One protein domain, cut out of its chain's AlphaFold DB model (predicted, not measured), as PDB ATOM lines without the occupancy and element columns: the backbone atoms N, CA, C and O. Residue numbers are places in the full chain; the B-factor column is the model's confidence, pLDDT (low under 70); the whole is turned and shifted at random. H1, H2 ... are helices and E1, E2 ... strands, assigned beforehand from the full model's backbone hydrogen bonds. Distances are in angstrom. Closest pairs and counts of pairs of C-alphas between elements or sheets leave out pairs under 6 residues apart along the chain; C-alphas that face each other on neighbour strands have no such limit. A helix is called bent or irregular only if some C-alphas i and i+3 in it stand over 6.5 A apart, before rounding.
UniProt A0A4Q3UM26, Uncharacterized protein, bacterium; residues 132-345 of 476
ATOM      1  N   ARG A 132      37.743 102.267  87.231       85.50
ATOM      2  CA  ARG A 132      36.608 102.142  88.155       85.50
ATOM      3  C   ARG A 132      35.285 102.510  87.497       85.50
ATOM      4  O   ARG A 132      34.318 101.785  87.699       85.50
ATOM      5  N   ASP A 133      35.235 103.611  86.753       87.38
ATOM      6  CA  ASP A 133      34.021 104.052  86.060       87.38
ATOM      7  C   ASP A 133      33.691 103.130  84.900       87.38
ATOM      8  O   ASP A 133      32.529 102.804  84.714       87.38
ATOM      9  N   TYR A 134      34.694 102.627  84.181       86.25
ATOM     10  CA  TYR A 134      34.529 101.540  83.233       86.25
ATOM     11  C   TYR A 134      33.923 100.336  83.939       86.25
ATOM     12  O   TYR A 134      32.887  99.851  83.513       86.25
ATOM     13  N   TRP A 135      34.478  99.912  85.074       81.19
ATOM     14  CA  TRP A 135      33.931  98.817  85.865       81.19
ATOM     15  C   TRP A 135      32.524  99.092  86.382       81.19
ATOM     16  O   TRP A 135      31.711  98.178  86.396       81.19
ATOM     17  N   ALA A 136      32.196 100.317  86.775       81.44
ATOM     18  CA  ALA A 136      30.860 100.696  87.214       81.44
ATOM     19  C   ALA A 136      29.867 100.742  86.047       81.44
ATOM     20  O   ALA A 136      28.767 100.220  86.185       81.44
ATOM     21  N   TYR A 137      30.272 101.287  84.901       75.94
ATOM     22  CA  TYR A 137      29.539 101.278  83.637       75.94
ATOM     23  C   TYR A 137      29.285  99.844  83.179       75.94
ATOM     24  O   TYR A 137      28.166  99.483  82.806       75.94
ATOM     25  N   VAL A 138      30.306  98.990  83.296       72.25
ATOM     26  CA  VAL A 138      30.203  97.597  82.906       72.25
ATOM     27  C   VAL A 138      29.481  96.738  83.954       72.25
ATOM     28  O   VAL A 138      28.841  95.756  83.618       72.25
ATOM     29  N   ARG A 139      29.464  97.071  85.242       68.38
ATOM     30  CA  ARG A 139      28.942  96.168  86.287       68.38
ATOM     31  C   ARG A 139      27.437  95.832  86.203       68.38
ATOM     32  O   ARG A 139      27.127  94.654  86.378       68.38
ATOM     33  N   PRO A 140      26.499  96.767  85.969       59.75
ATOM     34  CA  PRO A 140      25.075  96.438  85.889       59.75
ATOM     35  C   PRO A 140      24.650  95.906  84.510       59.75
ATOM     36  O   PRO A 140      23.749  95.077  84.451       59.75
ATOM     37  N   TYR A 141      25.318  96.315  83.424       56.66
ATOM     38  CA  TYR A 141      24.897  95.998  82.045       56.66
ATOM     39  C   TYR A 141      25.822  95.020  81.297       56.66
ATOM     40  O   TYR A 141      25.402  94.369  80.350       56.66
ATOM     41  N   VAL A 142      27.077  94.888  81.726       57.31
ATOM     42  CA  VAL A 142      28.182  94.199  81.021       57.31
ATOM     43  C   VAL A 142      28.910  93.206  81.943       57.31
ATOM     44  O   VAL A 142      29.749  92.446  81.470       57.31
ATOM     45  N   ARG A 143      28.577  93.089  83.244       67.06
ATOM     46  CA  ARG A 143      29.015  91.940  84.059       67.06
ATOM     47  C   ARG A 143      28.664  90.634  83.349       67.06
ATOM     48  O   ARG A 143      29.513  89.758  83.385       67.06
ATOM     49  N   PRO A 144      27.517  90.498  82.652       77.62
ATOM     50  CA  PRO A 144      27.295  89.353  81.781       77.62
ATOM     51  C   PRO A 144      28.301  89.239  80.628       77.62
ATOM     52  O   PRO A 144      28.568  88.134  80.188       77.62
ATOM     53  N   TYR A 145      28.869  90.322  80.105       86.88
ATOM     54  CA  TYR A 145      29.785  90.271  78.962       86.88
ATOM     55  C   TYR A 145      31.193  89.828  79.371       86.88
ATOM     56  O   TYR A 145      31.739  88.925  78.744       86.88
ATOM     57  N   VAL A 146      31.755  90.391  80.447       88.38
ATOM     58  CA  VAL A 146      33.122  90.073  80.923       88.38
ATOM     59  C   VAL A 146      33.163  89.097  82.109       88.38
ATOM     60  O   VAL A 146      34.215  88.904  82.719       88.38
ATOM     61  N   SER A 147      32.035  88.475  82.468       89.06
ATOM     62  CA  SER A 147      32.021  87.364  83.422       89.06
ATOM     63  C   SER A 147      32.564  86.086  82.798       89.06
ATOM     64  O   SER A 147      32.458  85.825  81.602       89.06
ATOM     65  N   PHE A 148      33.099  85.227  83.654       91.50
ATOM     66  CA  PHE A 148      33.440  83.871  83.263       91.50
ATOM     67  C   PHE A 148      32.171  83.003  83.171       91.50
ATOM     68  O   PHE A 148      31.319  83.090  84.061       91.50
ATOM     69  N   PRO A 149      32.062  82.110  82.179       94.12
ATOM     70  CA  PRO A 149      31.109  81.007  82.199       94.12
ATOM     71  C   PRO A 149      31.156  80.222  83.526       94.12
ATOM     72  O   PRO A 149      32.249  80.065  84.083       94.12
ATOM     73  N   PRO A 150      30.032  79.659  84.021       95.06
ATOM     74  CA  PRO A 150      29.984  78.974  85.320       95.06
ATOM     75  C   PRO A 150      31.054  77.892  85.507       95.06
ATOM     76  O   PRO A 150      31.679  77.814  86.564       95.06
ATOM     77  N   LEU A 151      31.331  77.102  84.463       97.62
ATOM     78  CA  LEU A 151      32.388  76.090  84.498       97.62
ATOM     79  C   LEU A 151      33.763  76.709  84.797       97.62
ATOM     80  O   LEU A 151      34.466  76.221  85.680       97.62
ATOM     81  N   LEU A 152      34.114  77.812  84.126       97.19
ATOM     82  CA  LEU A 152      35.405  78.490  84.287       97.19
ATOM     83  C   LEU A 152      35.547  79.195  85.653       97.19
ATOM     84  O   LEU A 152      36.660  79.537  86.044       97.19
ATOM     85  N   GLN A 153      34.443  79.383  86.390       95.25
ATOM     86  CA  GLN A 153      34.424  79.883  87.777       95.25
ATOM     87  C   GLN A 153      34.429  78.774  88.830       95.25
ATOM     88  O   GLN A 153      34.632  79.047  90.014       95.25
ATOM     89  N   SER A 154      34.159  77.530  88.433       97.81
ATOM     90  CA  SER A 154      34.028  76.431  89.384       97.81
ATOM     91  C   SER A 154      35.350  76.166  90.109       97.81
ATOM     92  O   SER A 154      36.432  76.236  89.524       97.81
ATOM     93  N   GLN A 155      35.270  75.803  91.392       97.62
ATOM     94  CA  GLN A 155      36.464  75.468  92.174       97.62
ATOM     95  C   GLN A 155      37.241  74.297  91.564       97.62
ATOM     96  O   GLN A 155      38.469  74.312  91.580       97.62
ATOM     97  N   ALA A 156      36.544  73.310  90.993       98.00
ATOM     98  CA  ALA A 156      37.176  72.188  90.307       98.00
ATOM     99  C   ALA A 156      38.035  72.665  89.124       98.00
ATOM    100  O   ALA A 156      39.221  72.337  89.058       98.00
ATOM    101  N   PHE A 157      37.481  73.518  88.257       98.06
ATOM    102  CA  PHE A 157      38.208  74.059  87.111       98.06
ATOM    103  C   PHE A 157      39.375  74.956  87.545       98.06
ATOM    104  O   PHE A 157      40.497  74.801  87.068       98.06
ATOM    105  N   LEU A 158      39.153  75.868  88.497       97.19
ATOM    106  CA  LEU A 158      40.193  76.787  88.973       97.19
ATOM    107  C   LEU A 158      41.358  76.052  89.657       97.19
ATOM    108  O   LEU A 158      42.520  76.425  89.464       97.19
ATOM    109  N   LYS A 159      41.075  74.982  90.413       95.69
ATOM    110  CA  LYS A 159      42.102  74.101  90.991       95.69
ATOM    111  C   LYS A 159      42.858  73.336  89.904       95.69
ATOM    112  O   LYS A 159      44.085  73.270  89.970       95.69
ATOM    113  N   ALA A 160      42.166  72.833  88.878       95.69
ATOM    114  CA  ALA A 160      42.811  72.194  87.730       95.69
ATOM    115  C   ALA A 160      43.728  73.173  86.967       95.69
ATOM    116  O   ALA A 160      44.855  72.839  86.620       95.69
ATOM    117  N   MET A 161      43.317  74.433  86.828       95.69
ATOM    118  CA  MET A 161      44.106  75.489  86.186       95.69
ATOM    119  C   MET A 161      45.244  76.059  87.044       95.69
ATOM    120  O   MET A 161      45.994  76.918  86.575       95.69
ATOM    121  N   SER A 162      45.396  75.633  88.299       92.00
ATOM    122  CA  SER A 162      46.415  76.186  89.204       92.00
ATOM    123  C   SER A 162      47.792  75.539  89.072       92.00
ATOM    124  O   SER A 162      48.770  76.117  89.539       92.00
ATOM    125  N   ARG A 163      47.886  74.350  88.464       88.75
ATOM    126  CA  ARG A 163      49.141  73.598  88.305       88.75
ATOM    127  C   ARG A 163      49.206  72.958  86.928       88.75
ATOM    128  O   ARG A 163      48.208  72.414  86.465       88.75
ATOM    129  N   SER A 164      50.385  72.977  86.307       90.25
ATOM    130  CA  SER A 164      50.584  72.452  84.950       90.25
ATOM    131  C   SER A 164      50.268  70.966  84.808       90.25
ATOM    132  O   SER A 164      49.749  70.552  83.777       90.25
ATOM    133  N   THR A 165      50.476  70.185  85.869       90.25
ATOM    134  CA  THR A 165      50.137  68.754  85.931       90.25
ATOM    135  C   THR A 165      48.641  68.470  85.801       90.25
ATOM    136  O   THR A 165      48.262  67.336  85.546       90.25
ATOM    137  N   ASN A 166      47.785  69.477  85.996       93.50
ATOM    138  CA  ASN A 166      46.336  69.302  86.055       93.50
ATOM    139  C   ASN A 166      45.606  69.981  84.884       93.50
ATOM    140  O   ASN A 166      44.377  69.946  84.836       93.50
ATOM    141  N   TYR A 167      46.323  70.598  83.937       95.31
ATOM    142  CA  TYR A 167      45.682  71.288  82.813       95.31
ATOM    143  C   TYR A 167      44.881  70.338  81.917       95.31
ATOM    144  O   TYR A 167      43.815  70.729  81.447       95.31
ATOM    145  N   ALA A 168      45.317  69.085  81.750       96.00
ATOM    146  CA  ALA A 168      44.546  68.075  81.024       96.00
ATOM    147  C   ALA A 168      43.157  67.845  81.648       96.00
ATOM    148  O   ALA A 168      42.166  67.759  80.926       96.00
ATOM    149  N   ASN A 169      43.049  67.868  82.981       97.12
ATOM    150  CA  ASN A 169      41.758  67.755  83.666       97.12
ATOM    151  C   ASN A 169      40.853  68.954  83.349       97.12
ATOM    152  O   ASN A 169      39.660  68.781  83.117       97.12
ATOM    153  N   ALA A 170      41.413  70.168  83.305       97.25
ATOM    154  CA  ALA A 170      40.660  71.362  82.923       97.25
ATOM    155  C   ALA A 170      40.145  71.269  81.473       97.25
ATOM    156  O   ALA A 170      38.999  71.635  81.213       97.25
ATOM    157  N   LEU A 171      40.956  70.738  80.550       96.56
ATOM    158  CA  LEU A 171      40.527  70.472  79.173       96.56
ATOM    159  C   LEU A 171      39.411  69.429  79.115       96.56
ATOM    160  O   LEU A 171      38.396  69.696  78.481       96.56
ATOM    161  N   GLY A 172      39.540  68.312  79.833       97.69
ATOM    162  CA  GLY A 172      38.499  67.279  79.887       97.69
ATOM    163  C   GLY A 172      37.155  67.818  80.391       97.69
ATOM    164  O   GLY A 172      36.096  67.451  79.883       97.69
ATOM    165  N   MET A 173      37.168  68.770  81.333       98.50
ATOM    166  CA  MET A 173      35.946  69.461  81.761       98.50
ATOM    167  C   MET A 173      35.321  70.310  80.639       98.50
ATOM    168  O   MET A 173      34.096  70.362  80.525       98.50
ATOM    169  N   ILE A 174      36.137  70.973  79.809       98.12
ATOM    170  CA  ILE A 174      35.657  71.740  78.645       98.12
ATOM    171  C   ILE A 174      35.150  70.799  77.546       98.12
ATOM    172  O   ILE A 174      34.123  71.075  76.934       98.12
ATOM    173  N   GLU A 175      35.806  69.666  77.313       97.88
ATOM    174  CA  GLU A 175      35.351  68.651  76.357       97.88
ATOM    175  C   GLU A 175      33.994  68.067  76.765       97.88
ATOM    176  O   GLU A 175      33.079  67.991  75.943       97.88
ATOM    177  N   ALA A 176      33.809  67.766  78.054       98.31
ATOM    178  CA  ALA A 176      32.521  67.339  78.596       98.31
ATOM    179  C   ALA A 176      31.426  68.411  78.433       98.31
ATOM    180  O   ALA A 176      30.264  68.081  78.188       98.31
ATOM    181  N   GLN A 177      31.785  69.695  78.539       98.00
ATOM    182  CA  GLN A 177      30.882  70.805  78.234       98.00
ATOM    183  C   GLN A 177      30.547  70.850  76.734       98.00
ATOM    184  O   GLN A 177      29.376  70.949  76.374       98.00
ATOM    185  N   ASN A 178      31.545  70.718  75.859       98.25
ATOM    186  CA  ASN A 178      31.379  70.732  74.405       98.25
ATOM    187  C   ASN A 178      30.521  69.582  73.879       98.25
ATOM    188  O   ASN A 178      29.762  69.789  72.935       98.25
ATOM    189  N   ALA A 179      30.579  68.404  74.501       98.19
ATOM    190  CA  ALA A 179      29.731  67.265  74.148       98.19
ATOM    191  C   ALA A 179      28.225  67.554  74.315       98.19
ATOM    192  O   ALA A 179      27.395  66.891  73.702       98.19
ATOM    193  N   ARG A 180      27.869  68.553  75.133       97.50
ATOM    194  CA  ARG A 180      26.482  68.971  75.400       97.50
ATOM    195  C   ARG A 180      26.061  70.199  74.596       97.50
ATOM    196  O   ARG A 180      24.908  70.618  74.681       97.50
ATOM    197  N   LEU A 181      26.990  70.824  73.874       97.31
ATOM    198  CA  LEU A 181      26.748  72.064  73.149       97.31
ATOM    199  C   LEU A 181      26.486  71.787  71.662       97.31
ATOM    200  O   LEU A 181      27.146  70.935  71.067       97.31
ATOM    201  N   PRO A 182      25.574  72.546  71.026       97.12
ATOM    202  CA  PRO A 182      25.466  72.566  69.572       97.12
ATOM    203  C   PRO A 182      26.795  72.964  68.924       97.12
ATOM    204  O   PRO A 182      27.518  73.787  69.483       97.12
ATOM    205  N   GLU A 183      27.067  72.470  67.712       95.62
ATOM    206  CA  GLU A 183      28.350  72.655  67.011       95.62
ATOM    207  C   GLU A 183      28.838  74.113  67.013       95.62
ATOM    208  O   GLU A 183      29.920  74.415  67.504       95.62
ATOM    209  N   ARG A 184      27.979  75.051  66.595       95.19
ATOM    210  CA  ARG A 184      28.279  76.496  66.534       95.19
ATOM    211  C   ARG A 184      28.553  77.173  67.886       95.19
ATOM    212  O   ARG A 184      28.885  78.355  67.912       95.19
ATOM    213  N   ARG A 185      28.323  76.478  69.002       96.25
ATOM    214  CA  ARG A 185      28.521  76.972  70.375       96.25
ATOM    215  C   ARG A 185      29.618  76.213  71.115       96.25
ATOM    216  O   ARG A 185      29.878  76.542  72.270       96.25
ATOM    217  N   LYS A 186      30.242  75.206  70.494       97.81
ATOM    218  CA  LYS A 186      31.367  74.495  71.099       97.81
ATOM    219  C   LYS A 186      32.514  75.466  71.355       97.81
ATOM    220  O   LYS A 186      32.834  76.321  70.534       97.81
ATOM    221  N   TRP A 187      33.107  75.338  72.529       98.06
ATOM    222  CA  TRP A 187      34.209  76.162  72.979       98.06
ATOM    223  C   TRP A 187      35.482  75.755  72.253       98.06
ATOM    224  O   TRP A 187      35.778  74.565  72.121       98.06
ATOM    225  N   ILE A 188      36.257  76.745  71.829       96.81
ATOM    226  CA  ILE A 188      37.557  76.535  71.195       96.81
ATOM    227  C   ILE A 188      38.620  76.660  72.281       96.81
ATOM    228  O   ILE A 188      38.674  77.674  72.975       96.81
ATOM    229  N   VAL A 189      39.472  75.643  72.426       96.06
ATOM    230  CA  VAL A 189      40.570  75.656  73.401       96.06
ATOM    231  C   VAL A 189      41.906  75.662  72.682       96.06
ATOM    232  O   VAL A 189      42.208  74.769  71.887       96.06
ATOM    233  N   PHE A 190      42.734  76.651  73.004       95.75
ATOM    234  CA  PHE A 190      44.053  76.796  72.417       95.75
ATOM    235  C   PHE A 190      45.115  77.068  73.488       95.75
ATOM    236  O   PHE A 190      45.245  78.204  73.952       95.75
ATOM    237  N   PRO A 191      45.876  76.044  73.912       95.62
ATOM    238  CA  PRO A 191      47.070  76.245  74.712       95.62
ATOM    239  C   PRO A 191      48.245  76.609  73.796       95.62
ATOM    240  O   PRO A 191      48.545  75.910  72.827       95.62
ATOM    241  N   PHE A 192      48.906  77.725  74.078       94.88
ATOM    242  CA  PHE A 192      49.991  78.243  73.251       94.88
ATOM    243  C   PHE A 192      50.970  79.088  74.067       94.88
ATOM    244  O   PHE A 192      50.709  79.477  75.207       94.88
ATOM    245  N   ARG A 193      52.110  79.411  73.464       93.75
ATOM    246  CA  ARG A 193      53.072  80.382  73.979       93.75
ATOM    247  C   ARG A 193      52.934  81.693  73.222       93.75
ATOM    248  O   ARG A 193      53.146  81.733  72.009       93.75
ATOM    249  N   ALA A 194      52.577  82.764  73.921       89.75
ATOM    250  CA  ALA A 194      52.537  84.102  73.347       89.75
ATOM    251  C   ALA A 194      53.940  84.536  72.898       89.75
ATOM    252  O   ALA A 194      54.930  84.226  73.556       89.75
ATOM    253  N   GLN A 195      54.011  85.268  71.788       83.69
ATOM    254  CA  GLN A 195      55.276  85.737  71.222       83.69
ATOM    255  C   GLN A 195      55.761  87.050  71.853       83.69
ATOM    256  O   GLN A 195      56.962  87.273  71.987       83.69
ATOM    257  N   PHE A 196      54.824  87.925  72.229       79.38
ATOM    258  CA  PHE A 196      55.146  89.322  72.517       79.38
ATOM    259  C   PHE A 196      55.058  89.696  73.977       79.38
ATOM    260  O   PHE A 196      55.916  90.414  74.440       79.38
ATOM    261  N   ILE A 197      54.024  89.287  74.704       80.25
ATOM    262  CA  ILE A 197      53.743  89.879  76.015       80.25
ATOM    263  C   ILE A 197      53.550  88.751  77.021       80.25
ATOM    264  O   ILE A 197      52.738  87.845  76.813       80.25
ATOM    265  N   ARG A 198      54.296  88.782  78.129       86.19
ATOM    266  CA  ARG A 198      54.000  87.956  79.313       86.19
ATOM    267  C   ARG A 198      52.609  88.254  79.864       86.19
ATOM    268  O   ARG A 198      51.992  89.258  79.542       86.19
ATOM    269  N   SER A 199      52.108  87.357  80.697       89.19
ATOM    270  CA  SER A 199      50.872  87.549  81.446       89.19
ATOM    271  C   SER A 199      50.897  88.856  82.245       89.19
ATOM    272  O   SER A 199      51.960  89.427  82.493       89.19
ATOM    273  N   VAL A 200      49.724  89.331  82.662       86.25
ATOM    274  CA  VAL A 200      49.577  90.589  83.413       86.25
ATOM    275  C   VAL A 200      50.418  90.589  84.702       86.25
ATOM    276  O   VAL A 200      51.077  91.574  85.024       86.25
ATOM    277  N   ASP A 201      50.513  89.440  85.378       87.31
ATOM    278  CA  ASP A 201      51.379  89.190  86.540       87.31
ATOM    279  C   ASP A 201      52.875  89.007  86.195       87.31
ATOM    280  O   ASP A 201      53.695  88.783  87.082       87.31
ATOM    281  N   ARG A 202      53.245  89.120  84.913       87.19
ATOM    282  CA  ARG A 202      54.604  89.024  84.342       87.19
ATOM    283  C   ARG A 202      55.313  87.683  84.558       87.19
ATOM    284  O   ARG A 202      56.533  87.599  84.385       87.19
ATOM    285  N   THR A 203      54.563  86.631  84.882       90.81
ATOM    286  CA  THR A 203      55.124  85.319  85.238       90.81
ATOM    287  C   THR A 203      55.425  84.422  84.040       90.81
ATOM    288  O   THR A 203      56.404  83.684  84.079       90.81
ATOM    289  N   THR A 204      54.622  84.471  82.971       93.06
ATOM    290  CA  THR A 204      54.697  83.477  81.885       93.06
ATOM    291  C   THR A 204      54.303  84.033  80.516       93.06
ATOM    292  O   THR A 204      53.488  84.953  80.402       93.06
ATOM    293  N   TYR A 205      54.827  83.434  79.446       92.69
ATOM    294  CA  TYR A 205      54.311  83.601  78.079       92.69
ATOM    295  C   TYR A 205      53.246  82.561  77.715       92.69
ATOM    296  O   TYR A 205      52.530  82.741  76.736       92.69
ATOM    297  N   GLY A 206      53.111  81.490  78.495       95.31
ATOM    298  CA  GLY A 206      52.099  80.463  78.283       95.31
ATOM    299  C   GLY A 206      50.689  81.016  78.456       95.31
ATOM    300  O   GLY A 206      50.417  81.812  79.366       95.31
ATOM    301  N   ARG A 207      49.791  80.599  77.568       95.75
ATOM    302  CA  ARG A 207      48.368  80.930  77.555       95.75
ATOM    303  C   ARG A 207      47.539  79.685  77.298       95.75
ATOM    304  O   ARG A 207      47.905  78.865  76.468       95.75
ATOM    305  N   LEU A 208      46.409  79.581  77.981       96.81
ATOM    306  CA  LEU A 208      45.300  78.728  77.583       96.81
ATOM    307  C   LEU A 208      44.140  79.653  77.247       96.81
ATOM    308  O   LEU A 208      43.533  80.251  78.137       96.81
ATOM    309  N   LEU A 209      43.887  79.813  75.951       96.88
ATOM    310  CA  LEU A 209      42.727  80.529  75.442       96.88
ATOM    311  C   LEU A 209      41.528  79.581  75.413       96.88
ATOM    312  O   LEU A 209      41.619  78.485  74.865       96.88
ATOM    313  N   VAL A 210      40.413  80.030  75.977       98.00
ATOM    314  CA  VAL A 210      39.087  79.435  75.822       98.00
ATOM    315  C   VAL A 210      38.205  80.470  75.139       98.00
ATOM    316  O   VAL A 210      37.924  81.516  75.721       98.00
ATOM    317  N   VAL A 211      37.770  80.189  73.915       97.88
ATOM    318  CA  VAL A 211      36.746  80.989  73.240       97.88
ATOM    319  C   VAL A 211      35.401  80.324  73.448       97.88
ATOM    320  O   VAL A 211      35.237  79.149  73.127       97.88
ATOM    321  N   VAL A 212      34.445  81.081  73.970       97.75
ATOM    322  CA  VAL A 212      33.049  80.680  74.116       97.75
ATOM    323  C   VAL A 212      32.230  81.448  73.085       97.75
ATOM    324  O   VAL A 212      31.950  82.625  73.309       97.75
ATOM    325  N   PRO A 213      31.905  80.837  71.932       96.88
ATOM    326  CA  PRO A 213      31.252  81.545  70.842       96.88
ATOM    327  C   PRO A 213      29.722  81.494  70.937       96.88
ATOM    328  O   PRO A 213      29.128  80.537  71.447       96.88
ATOM    329  N   ASN A 214      29.085  82.489  70.323       95.88
ATOM    330  CA  ASN A 214      27.658  82.576  70.039       95.88
ATOM    331  C   ASN A 214      26.781  82.385  71.284       95.88
ATOM    332  O   ASN A 214      25.792  81.641  71.261       95.88
ATOM    333  N   GLU A 215      27.141  83.026  72.394       95.00
ATOM    334  CA  GLU A 215      26.294  83.044  73.577       95.00
ATOM    335  C   GLU A 215      25.111  83.988  73.354       95.00
ATOM    336  O   GLU A 215      25.319  85.169  73.078       95.00
ATOM    337  N   PRO A 216      23.869  83.490  73.446       93.88
ATOM    338  CA  PRO A 216      22.704  84.328  73.233       93.88
ATOM    339  C   PRO A 216      22.533  85.294  74.404       93.88
ATOM    340  O   PRO A 216      22.531  84.886  75.570       93.88
ATOM    341  N   MET A 217      22.351  86.566  74.078       91.75
ATOM    342  CA  MET A 217      21.959  87.604  75.020       91.75
ATOM    343  C   MET A 217      20.434  87.766  75.030       91.75
ATOM    344  O   MET A 217      19.745  87.398  74.079       91.75
ATOM    345  N   SER A 218      19.891  88.328  76.113       90.44
ATOM    346  CA  SER A 218      18.440  88.523  76.278       90.44
ATOM    347  C   SER A 218      17.816  89.453  75.235       90.44
ATOM    348  O   SER A 218      16.607  89.427  75.041       90.44
ATOM    349  N   ASP A 219      18.625  90.279  74.578       90.31
ATOM    350  CA  ASP A 219      18.227  91.254  73.562       90.31
ATOM    351  C   ASP A 219      18.457  90.757  72.121       90.31
ATOM    352  O   ASP A 219      18.442  91.552  71.185       90.31
ATOM    353  N   GLY A 220      18.704  89.456  71.934       93.00
ATOM    354  CA  GLY A 220      18.926  88.843  70.620       93.00
ATOM    355  C   GLY A 220      20.350  88.993  70.072       93.00
ATOM    356  O   GLY A 220      20.664  88.399  69.039       93.00
ATOM    357  N   LYS A 221      21.232  89.726  70.763       94.00
ATOM    358  CA  LYS A 221      22.650  89.816  70.396       94.00
ATOM    359  C   LYS A 221      23.391  88.515  70.699       94.00
ATOM    360  O   LYS A 221      22.949  87.682  71.493       94.00
ATOM    361  N   LEU A 222      24.550  88.355  70.068       95.19
ATOM    362  CA  LEU A 222      25.459  87.237  70.293       95.19
ATOM    363  C   LEU A 222      26.727  87.733  70.972       95.19
ATOM    364  O   LEU A 222      27.316  88.723  70.554       95.19
ATOM    365  N   LEU A 223      27.154  87.028  72.006       95.06
ATOM    366  CA  LEU A 223      28.367  87.329  72.738       95.06
ATOM    367  C   LEU A 223      29.390  86.219  72.523       95.06
ATOM    368  O   LEU A 223      29.105  85.047  72.764       95.06
ATOM    369  N   ASP A 224      30.597  86.610  72.139       96.25
ATOM    370  CA  ASP A 224      31.749  85.723  72.122       96.25
ATOM    371  C   ASP A 224      32.711  86.132  73.238       96.25
ATOM    372  O   ASP A 224      33.177  87.276  73.269       96.25
ATOM    373  N   ARG A 225      33.034  85.218  74.157       95.88
ATOM    374  CA  ARG A 225      34.005  85.475  75.233       95.88
ATOM    375  C   ARG A 225      35.332  84.789  74.951       95.88
ATOM    376  O   ARG A 225      35.397  83.572  74.832       95.88
ATOM    377  N   TRP A 226      36.396  85.571  74.926       96.75
ATOM    378  CA  TRP A 226      37.784  85.155  74.785       96.75
ATOM    379  C   TRP A 226      38.435  85.195  76.164       96.75
ATOM    380  O   TRP A 226      38.862  86.247  76.641       96.75
ATOM    381  N   VAL A 227      38.465  84.048  76.837       96.75
ATOM    382  CA  VAL A 227      39.011  83.906  78.187       96.75
ATOM    383  C   VAL A 227      40.425  83.353  78.098       96.75
ATOM    384  O   VAL A 227      40.641  82.210  77.707       96.75
ATOM    385  N   MET A 228      41.404  84.159  78.479       95.81
ATOM    386  CA  MET A 228      42.817  83.834  78.380       95.81
ATOM    387  C   MET A 228      43.411  83.618  79.771       95.81
ATOM    388  O   MET A 228      43.704  84.566  80.499       95.81
ATOM    389  N   PHE A 229      43.634  82.357  80.134       97.19
ATOM    390  CA  PHE A 229      44.358  81.998  81.351       97.19
ATOM    391  C   PHE A 229      45.861  82.049  81.101       97.19
ATOM    392  O   PHE A 229      46.357  81.475  80.131       97.19
ATOM    393  N   ALA A 230      46.607  82.676  82.004       96.12
ATOM    394  CA  ALA A 230      48.047  82.472  82.058       96.12
ATOM    395  C   ALA A 230      48.344  81.050  82.565       96.12
ATOM    396  O   ALA A 230      47.768  80.609  83.569       96.12
ATOM    397  N   ILE A 231      49.245  80.343  81.877       96.69
ATOM    398  CA  ILE A 231      49.640  78.966  82.206       96.69
ATOM    399  C   ILE A 231      51.159  78.792  82.208       96.69
ATOM    400  O   ILE A 231      51.880  79.542  81.549       96.69
ATOM    401  N   GLY A 232      51.653  77.802  82.948       95.69
ATOM    402  CA  GLY A 232      53.071  77.443  82.935       95.69
ATOM    403  C   GLY A 232      53.400  76.703  81.650       95.69
ATOM    404  O   GLY A 232      52.640  75.820  81.262       95.69
ATOM    405  N   THR A 233      54.490  77.069  80.982       93.94
ATOM    406  CA  THR A 233      55.005  76.332  79.820       93.94
ATOM    407  C   THR A 233      55.820  75.111  80.277       93.94
ATOM    408  O   THR A 233      56.182  75.040  81.454       93.94
ATOM    409  N   PRO A 234      56.088  74.118  79.404       92.38
ATOM    410  CA  PRO A 234      56.758  72.875  79.813       92.38
ATOM    411  C   PRO A 234      58.172  73.074  80.384       92.38
ATOM    412  O   PRO A 234      58.638  72.254  81.165       92.38
ATOM    413  N   ASP A 235      58.834  74.171  80.021       90.75
ATOM    414  CA  ASP A 235      60.156  74.595  80.493       90.75
ATOM    415  C   ASP A 235      60.133  75.320  81.855       90.75
ATOM    416  O   ASP A 235      61.185  75.619  82.419       90.75
ATOM    417  N   MET A 236      58.951  75.607  82.410       92.88
ATOM    418  CA  MET A 236      58.814  76.262  83.711       92.88
ATOM    419  C   MET A 236      58.752  75.255  84.861       92.88
ATOM    420  O   MET A 236      58.197  74.162  84.743       92.88
ATOM    421  N   ALA A 237      59.243  75.666  86.033       89.50
ATOM    422  CA  ALA A 237      59.097  74.883  87.252       89.50
ATOM    423  C   ALA A 237      57.609  74.651  87.580       89.50
ATOM    424  O   ALA A 237      56.814  75.590  87.633       89.50
ATOM    425  N   ALA A 238      57.236  73.405  87.884       83.56
ATOM    426  CA  ALA A 238      55.845  73.034  88.167       83.56
ATOM    427  C   ALA A 238      55.228  73.800  89.359       83.56
ATOM    428  O   ALA A 238      54.009  73.944  89.448       83.56
ATOM    429  N   ALA A 239      56.067  74.305  90.269       82.94
ATOM    430  CA  ALA A 239      55.659  75.079  91.438       82.94
ATOM    431  C   ALA A 239      55.420  76.577  91.155       82.94
ATOM    432  O   ALA A 239      54.991  77.299  92.059       82.94
ATOM    433  N   THR A 240      55.692  77.080  89.944       88.81
ATOM    434  CA  THR A 240      55.515  78.506  89.638       88.81
ATOM    435  C   THR A 240      54.045  78.905  89.754       88.81
ATOM    436  O   THR A 240      53.180  78.417  89.027       88.81
ATOM    437  N   ARG A 241      53.753  79.836  90.668       88.44
ATOM    438  CA  ARG A 241      52.396  80.342  90.879       88.44
ATOM    439  C   ARG A 241      52.030  81.346  89.792       88.44
ATOM    440  O   ARG A 241      52.570  82.447  89.757       88.44
ATOM    441  N   ILE A 242      51.062  80.977  88.963       92.81
ATOM    442  CA  ILE A 242      50.568  81.787  87.847       92.81
ATOM    443  C   ILE A 242      49.119  82.153  88.140       92.81
ATOM    444  O   ILE A 242      48.314  81.288  88.489       92.81
ATOM    445  N   LYS A 243      48.787  83.442  88.058       93.69
ATOM    446  CA  LYS A 243      47.532  83.973  88.604       93.69
ATOM    447  C   LYS A 243      46.666  84.630  87.550       93.69
ATOM    448  O   LYS A 243      45.447  84.512  87.644       93.69
ATOM    449  N   SER A 244      47.260  85.288  86.559       94.81
ATOM    450  CA  SER A 244      46.507  86.128  85.628       94.81
ATOM    451  C   SER A 244      45.468  85.378  84.805       94.81
ATOM    452  O   SER A 244      45.702  84.257  84.341       94.81
ATOM    453  N   VAL A 245      44.344  86.055  84.597       95.19
ATOM    454  CA  VAL A 245      43.298  85.696  83.644       95.19
ATOM    455  C   VAL A 245      42.787  86.984  83.008       95.19
ATOM    456  O   VAL A 245      42.500  87.937  83.724       95.19
ATOM    457  N   SER A 246      42.664  87.013  81.689       93.00
ATOM    458  CA  SER A 246      42.104  88.150  80.953       93.00
ATOM    459  C   SER A 246      40.857  87.699  80.206       93.00
ATOM    460  O   SER A 246      40.803  86.571  79.716       93.00
ATOM    461  N   VAL A 247      39.854  88.561  80.120       92.81
ATOM    462  CA  VAL A 247      38.638  88.329  79.340       92.81
ATOM    463  C   VAL A 247      38.512  89.453  78.332       92.81
ATOM    464  O   VAL A 247      38.545  90.620  78.714       92.81
ATOM    465  N   VAL A 248      38.329  89.098  77.067       92.19
ATOM    466  CA  VAL A 248      37.811  90.000  76.038       92.19
ATOM    467  C   VAL A 248      36.461  89.460  75.596       92.19
ATOM    468  O   VAL A 248      36.313  88.267  75.359       92.19
ATOM    469  N   ALA A 249      35.463  90.318  75.500       92.81
ATOM    470  CA  ALA A 249      34.122  89.963  75.090       92.81
ATOM    471  C   ALA A 249      33.751  90.762  73.843       92.81
ATOM    472  O   ALA A 249      33.916  91.979  73.822       92.81
ATOM    473  N   THR A 250      33.256  90.071  72.823       93.44
ATOM    474  CA  THR A 250      32.815  90.671  71.563       93.44
ATOM    475  C   THR A 250      31.313  90.479  71.442       93.44
ATOM    476  O   THR A 250      30.833  89.358  71.281       93.44
ATOM    477  N   LEU A 251      30.569  91.572  71.561       93.25
ATOM    478  CA  LEU A 251      29.121  91.611  71.412       93.25
ATOM    479  C   LEU A 251      28.780  91.958  69.962       93.25
ATOM    480  O   LEU A 251      29.168  93.014  69.463       93.25
ATOM    481  N   ARG A 252      28.044  91.076  69.298       93.56
ATOM    482  CA  ARG A 252      27.646  91.184  67.896       93.56
ATOM    483  C   ARG A 252      26.140  91.290  67.790       93.56
ATOM    484  O   ARG A 252      25.412  90.580  68.483       93.56
ATOM    485  N   ASP A 253      25.687  92.145  66.891       92.50
ATOM    486  CA  ASP A 253      24.288  92.208  66.502       92.50
ATOM    487  C   ASP A 253      24.121  91.454  65.176       92.50
ATOM    488  O   ASP A 253      24.653  91.902  64.159       92.50
ATOM    489  N   PRO A 254      23.416  90.307  65.147       90.88
ATOM    490  CA  PRO A 254      23.176  89.580  63.903       90.88
ATOM    491  C   PRO A 254      22.472  90.416  62.823       90.88
ATOM    492  O   PRO A 254      22.594  90.092  61.645       90.88
ATOM    493  N   SER A 255      21.753  91.480  63.206       91.75
ATOM    494  CA  SER A 255      21.123  92.419  62.269       91.75
ATOM    495  C   SER A 255      22.093  93.456  61.686       91.75
ATOM    496  O   SER A 255      21.755  94.113  60.703       91.75
ATOM    497  N   GLN A 256      23.306  93.581  62.241       89.31
ATOM    498  CA  GLN A 256      24.362  94.481  61.766       89.31
ATOM    499  C   GLN A 256      25.697  93.730  61.589       89.31
ATOM    500  O   GLN A 256      26.633  93.922  62.374       89.31
ATOM    501  N   PRO A 257      25.815  92.860  60.567       84.31
ATOM    502  CA  PRO A 257      27.056  92.141  60.289       84.31
ATOM    503  C   PRO A 257      28.250  93.090  60.102       84.31
ATOM    504  O   PRO A 257      28.113  94.164  59.521       84.31
ATOM    505  N   GLY A 258      29.432  92.688  60.578       81.38
ATOM    506  CA  GLY A 258      30.663  93.484  60.462       81.38
ATOM    507  C   GLY A 258      30.791  94.640  61.465       81.38
ATOM    508  O   GLY A 258      31.757  95.401  61.395       81.38
ATOM    509  N   SER A 259      29.851  94.759  62.407       84.31
ATOM    510  CA  SER A 259      29.937  95.661  63.554       84.31
ATOM    511  C   SER A 259      29.936  94.857  64.848       84.31
ATOM    512  O   SER A 259      29.118  93.953  65.051       84.31
ATOM    513  N   SER A 260      30.859  95.179  65.748       90.19
ATOM    514  CA  SER A 260      30.938  94.544  67.059       90.19
ATOM    515  C   SER A 260      31.295  95.550  68.138       90.19
ATOM    516  O   SER A 260      32.021  96.502  67.883       90.19
ATOM    517  N   LYS A 261      30.811  95.335  69.361       90.38
ATOM    518  CA  LYS A 261      31.260  96.069  70.548       90.38
ATOM    519  C   LYS A 261      32.183  95.199  71.368       90.38
ATOM    520  O   LYS A 261      31.857  94.048  71.661       90.38
ATOM    521  N   ALA A 262      33.312  95.759  71.763       89.19
ATOM    522  CA  ALA A 262      34.292  95.052  72.562       89.19
ATOM    523  C   ALA A 262      34.237  95.481  74.026       89.19
ATOM    524  O   ALA A 262      34.025  96.647  74.338       89.19
ATOM    525  N   TYR A 263      34.484  94.538  74.924       89.00
ATOM    526  CA  TYR A 263      34.684  94.784  76.347       89.00
ATOM    527  C   TYR A 263      35.864  93.952  76.818       89.00
ATOM    528  O   TYR A 263      36.105  92.866  76.298       89.00
ATOM    529  N   MET A 264      36.598  94.425  77.812       89.00
ATOM    530  CA  MET A 264      37.723  93.677  78.361       89.00
ATOM    531  C   MET A 264      37.887  93.845  79.861       89.00
ATOM    532  O   MET A 264      37.449  94.830  80.451       89.00
ATOM    533  N   ALA A 265      38.524  92.868  80.485       88.19
ATOM    534  CA  ALA A 265      38.818  92.888  81.901       88.19
ATOM    535  C   ALA A 265      40.004  91.982  82.214       88.19
ATOM    536  O   ALA A 265      40.053  90.838  81.762       88.19
ATOM    537  N   ASP A 266      40.907  92.466  83.061       90.56
ATOM    538  CA  ASP A 266      41.958  91.643  83.643       90.56
ATOM    539  C   ASP A 266      41.625  91.266  85.088       90.56
ATOM    540  O   ASP A 266      41.060  92.053  85.856       90.56
ATOM    541  N   PHE A 267      42.028  90.056  85.461       93.12
ATOM    542  CA  PHE A 267      41.810  89.466  86.770       93.12
ATOM    543  C   PHE A 267      43.057  88.723  87.267       93.12
ATOM    544  O   PHE A 267      43.872  88.224  86.481       93.12
ATOM    545  N   LEU A 268      43.156  88.552  88.586       94.62
ATOM    546  CA  LEU A 268      44.069  87.614  89.232       94.62
ATOM    547  C   LEU A 268      43.295  86.514  89.957       94.62
ATOM    548  O   LEU A 268      42.287  86.757  90.617       94.62
ATOM    549  N   ARG A 269      43.821  85.292  89.879       94.69
ATOM    550  CA  ARG A 269      43.427  84.181  90.746       94.69
ATOM    551  C   ARG A 269      44.116  84.310  92.102       94.69
ATOM    552  O   ARG A 269      45.347  84.293  92.184       94.69
ATOM    553  N   GLU A 270      43.326  84.386  93.164       93.56
ATOM    554  CA  GLU A 270      43.795  84.395  94.550       93.56
ATOM    555  C   GLU A 270      43.375  83.110  95.250       93.56
ATOM    556  O   GLU A 270      42.214  82.718  95.209       93.56
ATOM    557  N   THR A 271      44.340  82.457  95.891       94.06
ATOM    558  CA  THR A 271      44.110  81.244  96.681       94.06
ATOM    559  C   THR A 271      44.007  81.644  98.140       94.06
ATOM    560  O   THR A 271      44.955  82.234  98.662       94.06
ATOM    561  N   ASP A 272      42.891  81.308  98.768       94.69
ATOM    562  CA  ASP A 272      42.701  81.410 100.206       94.69
ATOM    563  C   ASP A 272      43.624  80.406 100.913       94.69
ATOM    564  O   ASP A 272      43.618  79.214 100.599       94.69
ATOM    565  N   GLY A 273      44.464  80.898 101.827       93.12
ATOM    566  CA  GLY A 273      45.493  80.084 102.482       93.12
ATOM    567  C   GLY A 273      44.940  79.031 103.446       93.12
ATOM    568  O   GLY A 273      45.631  78.056 103.723       93.12
ATOM    569  N   THR A 274      43.706  79.204 103.921       94.38
ATOM    570  CA  THR A 274      43.084  78.346 104.935       94.38
ATOM    571  C   THR A 274      42.239  77.251 104.291       94.38
ATOM    572  O   THR A 274      42.338  76.080 104.638       94.38
ATOM    573  N   THR A 275      41.405  77.628 103.328       96.06
ATOM    574  CA  THR A 275      40.434  76.746 102.664       96.06
ATOM    575  C   THR A 275      40.955  76.172 101.348       96.06
ATOM    576  O   THR A 275      40.383  75.225 100.804       96.06
ATOM    577  N   GLY A 276      42.010  76.765 100.779       94.06
ATOM    578  CA  GLY A 276      42.493  76.440  99.437       94.06
ATOM    579  C   GLY A 276      41.509  76.811  98.320       94.06
ATOM    580  O   GLY A 276      41.693  76.376  97.179       94.06
ATOM    581  N   ALA A 277      40.449  77.568  98.627       96.69
ATOM    582  CA  ALA A 277      39.511  78.071  97.636       96.69
ATOM    583  C   ALA A 277      40.196  79.107  96.739       96.69
ATOM    584  O   ALA A 277      41.034  79.887  97.193       96.69
ATOM    585  N   ILE A 278      39.851  79.121  95.454       96.25
ATOM    586  CA  ILE A 278      40.406  80.072  94.491       96.25
ATOM    587  C   ILE A 278      39.316  81.054  94.086       96.25
ATOM    588  O   ILE A 278      38.279  80.653  93.563       96.25
ATOM    589  N   SER A 279      39.560  82.340  94.301       94.06
ATOM    590  CA  SER A 279      38.718  83.425  93.803       94.06
ATOM    591  C   SER A 279      39.369  84.090  92.593       94.06
ATOM    592  O   SER A 279      40.591  84.067  92.443       94.06
ATOM    593  N   VAL A 280      38.556  84.677  91.717       92.69
ATOM    594  CA  VAL A 280      39.032  85.487  90.590       92.69
ATOM    595  C   VAL A 280      38.662  86.935  90.875       92.69
ATOM    596  O   VAL A 280      37.480  87.273  90.930       92.69
ATOM    597  N   ARG A 281      39.666  87.779  91.110       91.00
ATOM    598  CA  ARG A 281      39.476  89.176  91.512       91.00
ATOM    599  C   ARG A 281      39.881  90.110  90.382       91.00
ATOM    600  O   ARG A 281      40.942  89.906  89.797       91.00
ATOM    601  N   PRO A 282      39.059  91.116  90.055       89.12
ATOM    602  CA  PRO A 282      39.369  92.033  88.975       89.12
ATOM    603  C   PRO A 282      40.506  92.975  89.387       89.12
ATOM    604  O   PRO A 282      40.544  93.479  90.510       89.12
ATOM    605  N   ASN A 283      41.429  93.218  88.463       89.44
ATOM    606  CA  ASN A 283      42.706  93.876  88.741       89.44
ATOM    607  C   ASN A 283      42.586  95.324  89.221       89.44
ATOM    608  O   ASN A 283      43.422  95.771  89.999       89.44
ATOM    609  N   PHE A 284      41.539  96.042  88.809       84.62
ATOM    610  CA  PHE A 284      41.316  97.429  89.234       84.62
ATOM    611  C   PHE A 284      41.064  97.574  90.744       84.62
ATOM    612  O   PHE A 284      41.161  98.676  91.275       84.62
ATOM    613  N   LEU A 285      40.712  96.480  91.433       84.94
ATOM    614  CA  LEU A 285      40.556  96.452  92.889       84.94
ATOM    615  C   LEU A 285      41.880  96.198  93.622       84.94
ATOM    616  O   LEU A 285      41.893  96.164  94.852       84.94
ATOM    617  N   LEU A 286      42.974  95.965  92.894       85.25
ATOM    618  CA  LEU A 286      44.280  95.645  93.455       85.25
ATOM    619  C   LEU A 286      45.157  96.898  93.523       85.25
ATOM    620  O   LEU A 286      45.097  97.766  92.653       85.25
ATOM    621  N   SER A 287      46.013  96.957  94.543       83.44
ATOM    622  CA  SER A 287      47.071  97.960  94.660       83.44
ATOM    623  C   SER A 287      48.433  97.260  94.771       83.44
ATOM    624  O   SER A 287      48.635  96.509  95.730       83.44
ATOM    625  N   PRO A 288      49.354  97.450  93.804       84.69
ATOM    626  CA  PRO A 288      49.165  98.201  92.558       84.69
ATOM    627  C   PRO A 288      48.212  97.480  91.589       84.69
ATOM    628  O   PRO A 288      48.127  96.253  91.607       84.69
ATOM    629  N   ASN A 289      47.541  98.234  90.710       85.44
ATOM    630  CA  ASN A 289      46.763  97.677  89.600       85.44
ATOM    631  C   ASN A 289      47.740  97.136  88.534       85.44
ATOM    632  O   ASN A 289      48.461  97.930  87.924       85.44
ATOM    633  N   PRO A 290      47.822  95.809  88.313       85.88
ATOM    634  CA  PRO A 290      48.828  95.233  87.428       85.88
ATOM    635  C   PRO A 290      48.435  95.282  85.945       85.88
ATOM    636  O   PRO A 290      49.252  94.880  85.112       85.88
ATOM    637  N   SER A 291      47.217  95.735  85.613       84.31
ATOM    638  CA  SER A 291      46.711  95.803  84.240       84.31
ATOM    639  C   SER A 291      47.632  96.591  83.314       84.31
ATOM    640  O   SER A 291      48.394  97.471  83.728       84.31
ATOM    641  N   LYS A 292      47.572  96.246  82.028       76.00
ATOM    642  CA  LYS A 292      48.363  96.894  80.985       76.00
ATOM    643  C   LYS A 292      47.478  97.769  80.118       76.00
ATOM    644  O   LYS A 292      46.319  97.454  79.870       76.00
ATOM    645  N   ASN A 293      48.067  98.859  79.646       75.81
ATOM    646  CA  ASN A 293      47.388  99.773  78.756       75.81
ATOM    647  C   ASN A 293      47.271  99.119  77.384       75.81
ATOM    648  O   ASN A 293      48.275  98.712  76.796       75.81
ATOM    649  N   CYS A 294      46.053  99.050  76.859       72.06
ATOM    650  CA  CYS A 294      45.788  98.418  75.573       72.06
ATOM    651  C   CYS A 294      46.553  99.116  74.442       72.06
ATOM    652  O   CYS A 294      47.054  98.457  73.531       72.06
ATOM    653  N   TYR A 295      46.762 100.434  74.547       69.06
ATOM    654  CA  TYR A 295      47.524 101.202  73.559       69.06
ATOM    655  C   TYR A 295      49.014 100.907  73.528       69.06
ATOM    656  O   TYR A 295      49.664 101.267  72.547       69.06
ATOM    657  N   ASP A 296      49.564 100.259  74.558       67.25
ATOM    658  CA  ASP A 296      50.962  99.828  74.521       67.25
ATOM    659  C   ASP A 296      51.174  98.809  73.390       67.25
ATOM    660  O   ASP A 296      52.289  98.643  72.903       67.25
ATOM    661  N   CYS A 297      50.104  98.118  72.980       62.41
ATOM    662  CA  CYS A 297      50.183  96.984  72.077       62.41
ATOM    663  C   CYS A 297      49.268  97.176  70.857       62.41
ATOM    664  O   CYS A 297      49.766  97.251  69.739       62.41
ATOM    665  N   HIS A 298      47.946  97.285  71.028       64.88
ATOM    666  CA  HIS A 298      46.999  97.307  69.906       64.88
ATOM    667  C   HIS A 298      45.650  97.954  70.236       64.88
ATOM    668  O   HIS A 298      45.207  97.971  71.379       64.88
ATOM    669  N   LYS A 299      44.944  98.422  69.198       69.56
ATOM    670  CA  LYS A 299      43.576  98.974  69.300       69.56
ATOM    671  C   LYS A 299      42.543  98.111  68.587       69.56
ATOM    672  O   LYS A 299      41.658  98.608  67.904       69.56
ATOM    673  N   SER A 300      42.715  96.803  68.723       69.88
ATOM    674  CA  SER A 300      41.725  95.790  68.356       69.88
ATOM    675  C   SER A 300      41.413  94.949  69.580       69.88
ATOM    676  O   SER A 300      42.278  94.799  70.442       69.88
ATOM    677  N   ALA A 301      40.192  94.437  69.699       76.06
ATOM    678  CA  ALA A 301      39.776  93.724  70.908       76.06
ATOM    679  C   ALA A 301      40.426  92.348  70.938       76.06
ATOM    680  O   ALA A 301      40.998  91.909  71.932       76.06
ATOM    681  N   VAL A 302      40.386  91.723  69.771       81.56
ATOM    682  CA  VAL A 302      41.033  90.470  69.444       81.56
ATOM    683  C   VAL A 302      41.927  90.709  68.234       81.56
ATOM    684  O   VAL A 302      41.614  91.512  67.350       81.56
ATOM    685  N   LEU A 303      43.080  90.054  68.216       77.38
ATOM    686  CA  LEU A 303      44.028  90.114  67.112       77.38
ATOM    687  C   LEU A 303      44.207  88.725  66.511       77.38
ATOM    688  O   LEU A 303      44.120  87.747  67.259       77.38
ATOM    689  N   PRO A 304      44.537  88.635  65.209       80.75
ATOM    690  CA  PRO A 304      44.975  87.385  64.604       80.75
ATOM    691  C   PRO A 304      46.060  86.722  65.449       80.75
ATOM    692  O   PRO A 304      47.072  87.340  65.816       80.75
ATOM    693  N   MET A 305      45.830  85.455  65.780       82.50
ATOM    694  CA  MET A 305      46.633  84.744  66.765       82.50
ATOM    695  C   MET A 305      47.891  84.197  66.098       82.50
ATOM    696  O   MET A 305      47.834  83.292  65.266       82.50
ATOM    697  N   ARG A 306      49.050  84.741  66.472       86.88
ATOM    698  CA  ARG A 306      50.367  84.299  65.989       86.88
ATOM    699  C   ARG A 306      51.216  83.849  67.181       86.88
ATOM    700  O   ARG A 306      52.016  84.625  67.703       86.88
ATOM    701  N   PRO A 307      50.976  82.637  67.710       89.69
ATOM    702  CA  PRO A 307      51.745  82.129  68.834       89.69
ATOM    703  C   PRO A 307      53.173  81.797  68.406       89.69
ATOM    704  O   PRO A 307      53.426  81.422  67.264       89.69
ATOM    705  N   LYS A 308      54.106  81.862  69.357       89.00
ATOM    706  CA  LYS A 308      55.470  81.374  69.145       89.00
ATOM    707  C   LYS A 308      55.516  79.849  69.058       89.00
ATOM    708  O   LYS A 308      56.294  79.311  68.284       89.00
ATOM    709  N   LEU A 309      54.701  79.182  69.873       92.00
ATOM    710  CA  LEU A 309      54.536  77.730  69.904       92.00
ATOM    711  C   LEU A 309      53.076  77.400  70.199       92.00
ATOM    712  O   LEU A 309      52.446  78.073  71.016       92.00
ATOM    713  N   ALA A 310      52.561  76.351  69.570       93.88
ATOM    714  CA  ALA A 310      51.315  75.713  69.968       93.88
ATOM    715  C   ALA A 310      51.623  74.523  70.881       93.88
ATOM    716  O   ALA A 310      52.656  73.867  70.734       93.88
ATOM    717  N   TYR A 311      50.718  74.241  71.811       94.69
ATOM    718  CA  TYR A 311      50.818  73.080  72.681       94.69
ATOM    719  C   TYR A 311      49.655  72.118  72.450       94.69
ATOM    720  O   TYR A 311      48.566  72.494  72.008       94.69
ATOM    721  N   ARG A 312      49.889  70.859  72.805       93.81
ATOM    722  CA  ARG A 312      48.868  69.822  72.964       93.81
ATOM    723  C   ARG A 312      49.146  69.034  74.239       93.81
ATOM    724  O   ARG A 312      50.181  69.225  74.870       93.81
ATOM    725  N   PHE A 313      48.228  68.154  74.605       92.69
ATOM    726  CA  PHE A 313      48.451  67.197  75.684       92.69
ATOM    727  C   PHE A 313      48.730  65.824  75.077       92.69
ATOM    728  O   PHE A 313      48.078  65.439  74.105       92.69
ATOM    729  N   ASP A 314      49.754  65.141  75.581       93.12
ATOM    730  CA  ASP A 314      50.011  63.742  75.240       93.12
ATOM    731  C   ASP A 314      49.058  62.805  76.009       93.12
ATOM    732  O   ASP A 314      48.247  63.249  76.825       93.12
ATOM    733  N   GLU A 315      49.142  61.500  75.745       92.50
ATOM    734  CA  GLU A 315      48.288  60.479  76.376       92.50
ATOM    735  C   GLU A 315      48.448  60.425  77.903       92.50
ATOM    736  O   GLU A 315      47.536  60.000  78.607       92.50
ATOM    737  N   SER A 316      49.579  60.907  78.430       91.50
ATOM    738  CA  SER A 316      49.814  61.006  79.873       91.50
ATOM    739  C   SER A 316      49.198  62.264  80.501       91.50
ATOM    740  O   SER A 316      49.318  62.483  81.706       91.50
ATOM    741  N   GLY A 317      48.556  63.122  79.698       90.31
ATOM    742  CA  GLY A 317      48.022  64.408  80.135       90.31
ATOM    743  C   GLY A 317      49.097  65.479  80.334       90.31
ATOM    744  O   GLY A 317      48.823  66.522  80.934       90.31
ATOM    745  N   ARG A 318      50.320  65.264  79.834       92.38
ATOM    746  CA  ARG A 318      51.403  66.247  79.912       92.38
ATOM    747  C   ARG A 318      51.339  67.190  78.718       92.38
ATOM    748  O   ARG A 318      51.153  66.774  77.578       92.38
ATOM    749  N   MET A 319      51.524  68.481  78.985       93.94
ATOM    750  CA  MET A 319      51.595  69.487  77.932       93.94
ATOM    751  C   MET A 319      52.919  69.364  77.168       93.94
ATOM    752  O   MET A 319      53.992  69.457  77.765       93.94
ATOM    753  N   VAL A 320      52.834  69.182  75.855       94.31
ATOM    754  CA  VAL A 320      53.966  69.030  74.934       94.31
ATOM    755  C   VAL A 320      53.805  69.970  73.743       94.31
ATOM    756  O   VAL A 320      52.700  70.428  73.443       94.31
ATOM    757  N   GLU A 321      54.908  70.279  73.065       94.31
ATOM    758  CA  GLU A 321      54.861  71.052  71.824       94.31
ATOM    759  C   GLU A 321      54.046  70.317  70.757       94.31
ATOM    760  O   GLU A 321      54.156  69.101  70.568       94.31
ATOM    761  N   ASP A 322      53.202  71.069  70.061       91.62
ATOM    762  CA  ASP A 322      52.451  70.553  68.932       91.62
ATOM    763  C   ASP A 322      53.218  70.826  67.637       91.62
ATOM    764  O   ASP A 322      53.088  71.892  67.035       91.62
ATOM    765  N   ALA A 323      54.026  69.850  67.212       82.50
ATOM    766  CA  ALA A 323      54.835  69.938  65.995       82.50
ATOM    767  C   ALA A 323      53.998  70.111  64.713       82.50
ATOM    768  O   ALA A 323      54.503  70.633  63.724       82.50
ATOM    769  N   SER A 324      52.720  69.706  64.729       76.88
ATOM    770  CA  SER A 324      51.798  69.931  63.606       76.88
ATOM    771  C   SER A 324      51.323  71.384  63.513       76.88
ATOM    772  O   SER A 324      50.762  71.800  62.502       76.88
ATOM    773  N   GLY A 325      51.537  72.164  64.577       66.81
ATOM    774  CA  GLY A 325      51.274  73.590  64.598       66.81
ATOM    775  C   GLY A 325      49.798  73.979  64.532       66.81
ATOM    776  O   GLY A 325      49.542  75.066  64.049       66.81
ATOM    777  N   ARG A 326      48.832  73.157  64.982       65.12
ATOM    778  CA  ARG A 326      47.376  73.471  65.098       65.12
ATOM    779  C   ARG A 326      46.833  74.545  64.132       65.12
ATOM    780  O   ARG A 326      46.139  75.474  64.559       65.12
ATOM    781  N   THR A 327      47.117  74.408  62.839       71.75
ATOM    782  CA  THR A 327      46.703  75.382  61.819       71.75
ATOM    783  C   THR A 327      45.186  75.535  61.801       71.75
ATOM    784  O   THR A 327      44.682  76.650  61.810       71.75
ATOM    785  N   SER A 328      44.444  74.436  61.955       85.56
ATOM    786  CA  SER A 328      42.978  74.441  61.954       85.56
ATOM    787  C   SER A 328      42.342  75.245  63.095       85.56
ATOM    788  O   SER A 328      41.323  75.904  62.880       85.56
ATOM    789  N   ILE A 329      42.929  75.236  64.304       90.75
ATOM    790  CA  ILE A 329      42.429  76.063  65.416       90.75
ATOM    791  C   ILE A 329      42.730  77.531  65.142       90.75
ATOM    792  O   ILE A 329      41.844  78.364  65.301       90.75
ATOM    793  N   GLN A 330      43.953  77.854  64.719       88.50
ATOM    794  CA  GLN A 330      44.317  79.231  64.380       88.50
ATOM    795  C   GLN A 330      43.431  79.781  63.262       88.50
ATOM    796  O   GLN A 330      42.894  80.869  63.408       88.50
ATOM    797  N   GLU A 331      43.196  79.008  62.206       88.00
ATOM    798  CA  GLU A 331      42.288  79.364  61.118       88.00
ATOM    799  C   GLU A 331      40.847  79.563  61.602       88.00
ATOM    800  O   GLU A 331      40.165  80.480  61.151       88.00
ATOM    801  N   ALA A 332      40.357  78.728  62.525       91.25
ATOM    802  CA  ALA A 332      39.027  78.904  63.106       91.25
ATOM    803  C   ALA A 332      38.926  80.197  63.929       91.25
ATOM    804  O   ALA A 332      37.919  80.899  63.840       91.25
ATOM    805  N   LEU A 333      39.968  80.525  64.698       92.75
ATOM    806  CA  LEU A 333      40.050  81.774  65.452       92.75
ATOM    807  C   LEU A 333      40.156  82.984  64.516       92.75
ATOM    808  O   LEU A 333      39.441  83.959  64.721       92.75
ATOM    809  N   ASP A 334      40.989  82.912  63.479       88.38
ATOM    810  CA  ASP A 334      41.170  83.983  62.496       88.38
ATOM    811  C   ASP A 334      39.868  84.249  61.721       88.38
ATOM    812  O   ASP A 334      39.468  85.405  61.607       88.38
ATOM    813  N   ARG A 335      39.136  83.206  61.295       88.69
ATOM    814  CA  ARG A 335      37.797  83.355  60.686       88.69
ATOM    815  C   ARG A 335      36.797  84.016  61.631       88.69
ATOM    816  O   ARG A 335      35.961  84.810  61.203       88.69
ATOM    817  N   LEU A 336      36.857  83.680  62.920       90.69
ATOM    818  CA  LEU A 336      35.988  84.296  63.916       90.69
ATOM    819  C   LEU A 336      36.319  85.787  64.076       90.69
ATOM    820  O   LEU A 336      35.409  86.608  64.040       90.69
ATOM    821  N   ILE A 337      37.604  86.135  64.169       89.38
ATOM    822  CA  ILE A 337      38.082  87.523  64.240       89.38
ATOM    823  C   ILE A 337      37.658  88.314  62.997       89.38
ATOM    824  O   ILE A 337      37.148  89.422  63.127       89.38
ATOM    825  N   GLU A 338      37.817  87.743  61.803       85.50
ATOM    826  CA  GLU A 338      37.411  88.369  60.541       85.50
ATOM    827  C   GLU A 338      35.910  88.698  60.525       85.50
ATOM    828  O   GLU A 338      35.509  89.782  60.102       85.50
ATOM    829  N   SER A 339      35.074  87.817  61.088       87.38
ATOM    830  CA  SER A 339      33.622  88.026  61.159       87.38
ATOM    831  C   SER A 339      33.183  89.197  62.050       87.38
ATOM    832  O   SER A 339      32.026  89.621  61.984       87.38
ATOM    833  N   TYR A 340      34.070  89.719  62.903       87.88
ATOM    834  CA  TYR A 340      33.744  90.791  63.850       87.88
ATOM    835  C   TYR A 340      33.709  92.173  63.204       87.88
ATOM    836  O   TYR A 340      33.094  93.085  63.763       87.88
ATOM    837  N   GLY A 341      34.362  92.322  62.047       82.38
ATOM    838  CA  GLY A 341      34.565  93.603  61.384       82.38
ATOM    839  C   GLY A 341      35.215  94.643  62.301       82.38
ATOM    840  O   GLY A 341      36.120  94.331  63.077       82.38
ATOM    841  N   LYS A 342      34.774  95.901  62.205       80.38
ATOM    842  CA  LYS A 342      35.327  96.994  63.016       80.38
ATOM    843  C   LYS A 342      34.823  96.887  64.455       80.38
ATOM    844  O   LYS A 342      33.622  96.988  64.702       80.38
ATOM    845  N   SER A 343      35.743  96.737  65.408       79.44
ATOM    846  CA  SER A 343      35.401  96.795  66.832       79.44
ATOM    847  C   SER A 343      35.125  98.236  67.271       79.44
ATOM    848  O   SER A 343      35.999  99.099  67.211       79.44
ATOM    849  N   ASP A 344      33.916  98.479  67.761       83.81
ATOM    850  CA  ASP A 344      33.537  99.663  68.522       83.81
ATOM    851  C   ASP A 344      34.046  99.529  69.963       83.81
ATOM    852  O   ASP A 344      33.625  98.661  70.740       83.81
ATOM    853  N   PHE A 345      34.958 100.432  70.305       75.69
ATOM    854  CA  PHE A 345      35.445 100.654  71.653       75.69
ATOM    855  C   PHE A 345      35.009 102.025  72.149       75.69
ATOM    856  O   PHE A 345      35.848 102.861  72.444       75.69
TER     857      PHE A 345
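This is residues 132 to 345 of the 476 residues of an uncharacterized protein of bacterium (UniProt A0A4Q3UM26). A large, strongly twisted sheet forms the middle of this domain, with helices H2 and H5 over one face and the long unnamed stretch of residues 283 to 308 running back over the other. Most of the sheet is the meander E1 to E6, each strand the antiparallel neighbour of the one before; the hairpin E7 and E8 extends it beyond E1, H6 lies beside the strands near E1, and H1 only grazes the sheet near E5. The printed part has 214 residues, in the order H1 to H5, E1 to E8, H6, E9: six named helices and nine named strands, class mixed, helices and strands. The sheet is branched at E5, and its pairs are antiparallel but for the parallel E5 and E9. The whole is compact and rounded, with a radius of gyration of the C-alphas of 16.7 A and spans of 47 by 42 by 35 A.

Start at H1, residues 132 to 141, which only grazes the sheet with its residues 134 to 138. Next look at H2, residues 143 to 146, at a height over the sheet of 7.6 A and over E4, residues 244 to 252; the closest C-alphas of the two are those of Tyr 145 and Ala 249, 5.8 A apart. H3, residues 150 to 153, only grazes the sheet, and so does H4, residues 155 to 160. H4 touches H5, residues 164 to 178, at a steep tilt of 54 degrees, opposite ways; their closest C-alphas, those of Ala 160 and Asn 166, are 4.9 A apart. H5 is on the same face as H2, at a height over the sheet of 9.1 A; it runs along E1, residues 188 to 193, at 5 degrees on the local plane. E1 and E2, residues 206 to 216, form a hairpin, with N 190 and O 209 2.8 A apart, within hydrogen-bond range. E3, residues 222 to 230, follows, with N 210 and O 227 at 2.8 A from E2 to E3 and N 226 and O 248 at 2.7 A from E3 to E4. On the other side of E4 is E5, residues 259 to 271, with N 249 and O 263 at 2.7 A. On the side of E5 away from E4, look for E6, residues 278 to 282, with N 270 and O 279 at 2.8 A, and E9, residues 342 to 344, with N 344 and O 260 at 2.7 A. E7, residues 309 to 313, is antiparallel to E1, with N 311 and O 191 at 2.9 A, and forms a hairpin with E8, residues 319 to 321, with N 320 and O 312 at 2.8 A. H6, residues 327 to 338, is on the sheet at a height of 7.8 A, over none of its strands, but only just: 2 of its 12 C-alphas fall on E1. Every O i to N i+4 pair is within hydrogen-bond range in H4 and H6; H1 has 4 of 6 and H5 9 of 11, while H2 and H3 are too short for such a pair.

Find C-alpha 132 at (36.608, 102.142, 88.155), where H1 begins; it is irregular, but only just, with C-alphas 137 and 140 7.0 A apart. H5 spans 22.0 A and is irregular too, with C-alphas 165 and 168 7.5 A apart. E2 spans 30.1 A, E3 25.9 A and E4 26.4 A. The longest strand, E5, runs 38.8 A from C-alpha 259 at (29.937, 95.661, 63.554). H6 spans 16.0 A, and E9 ends with C-alpha 344 at (33.537, 99.663, 68.522).

The two C-alphas farthest apart, those of Ser 255 and Thr 274, are 50.0 A from each other. The printed part has no cut. The links E1 to E2, E3 to E4 and E6 to E7 are long, the last with 26 residues. The mean pLDDT of the printed part is 89.3, and it is under 70 in residues 139 to 143, 295 to 300 and 325 to 326.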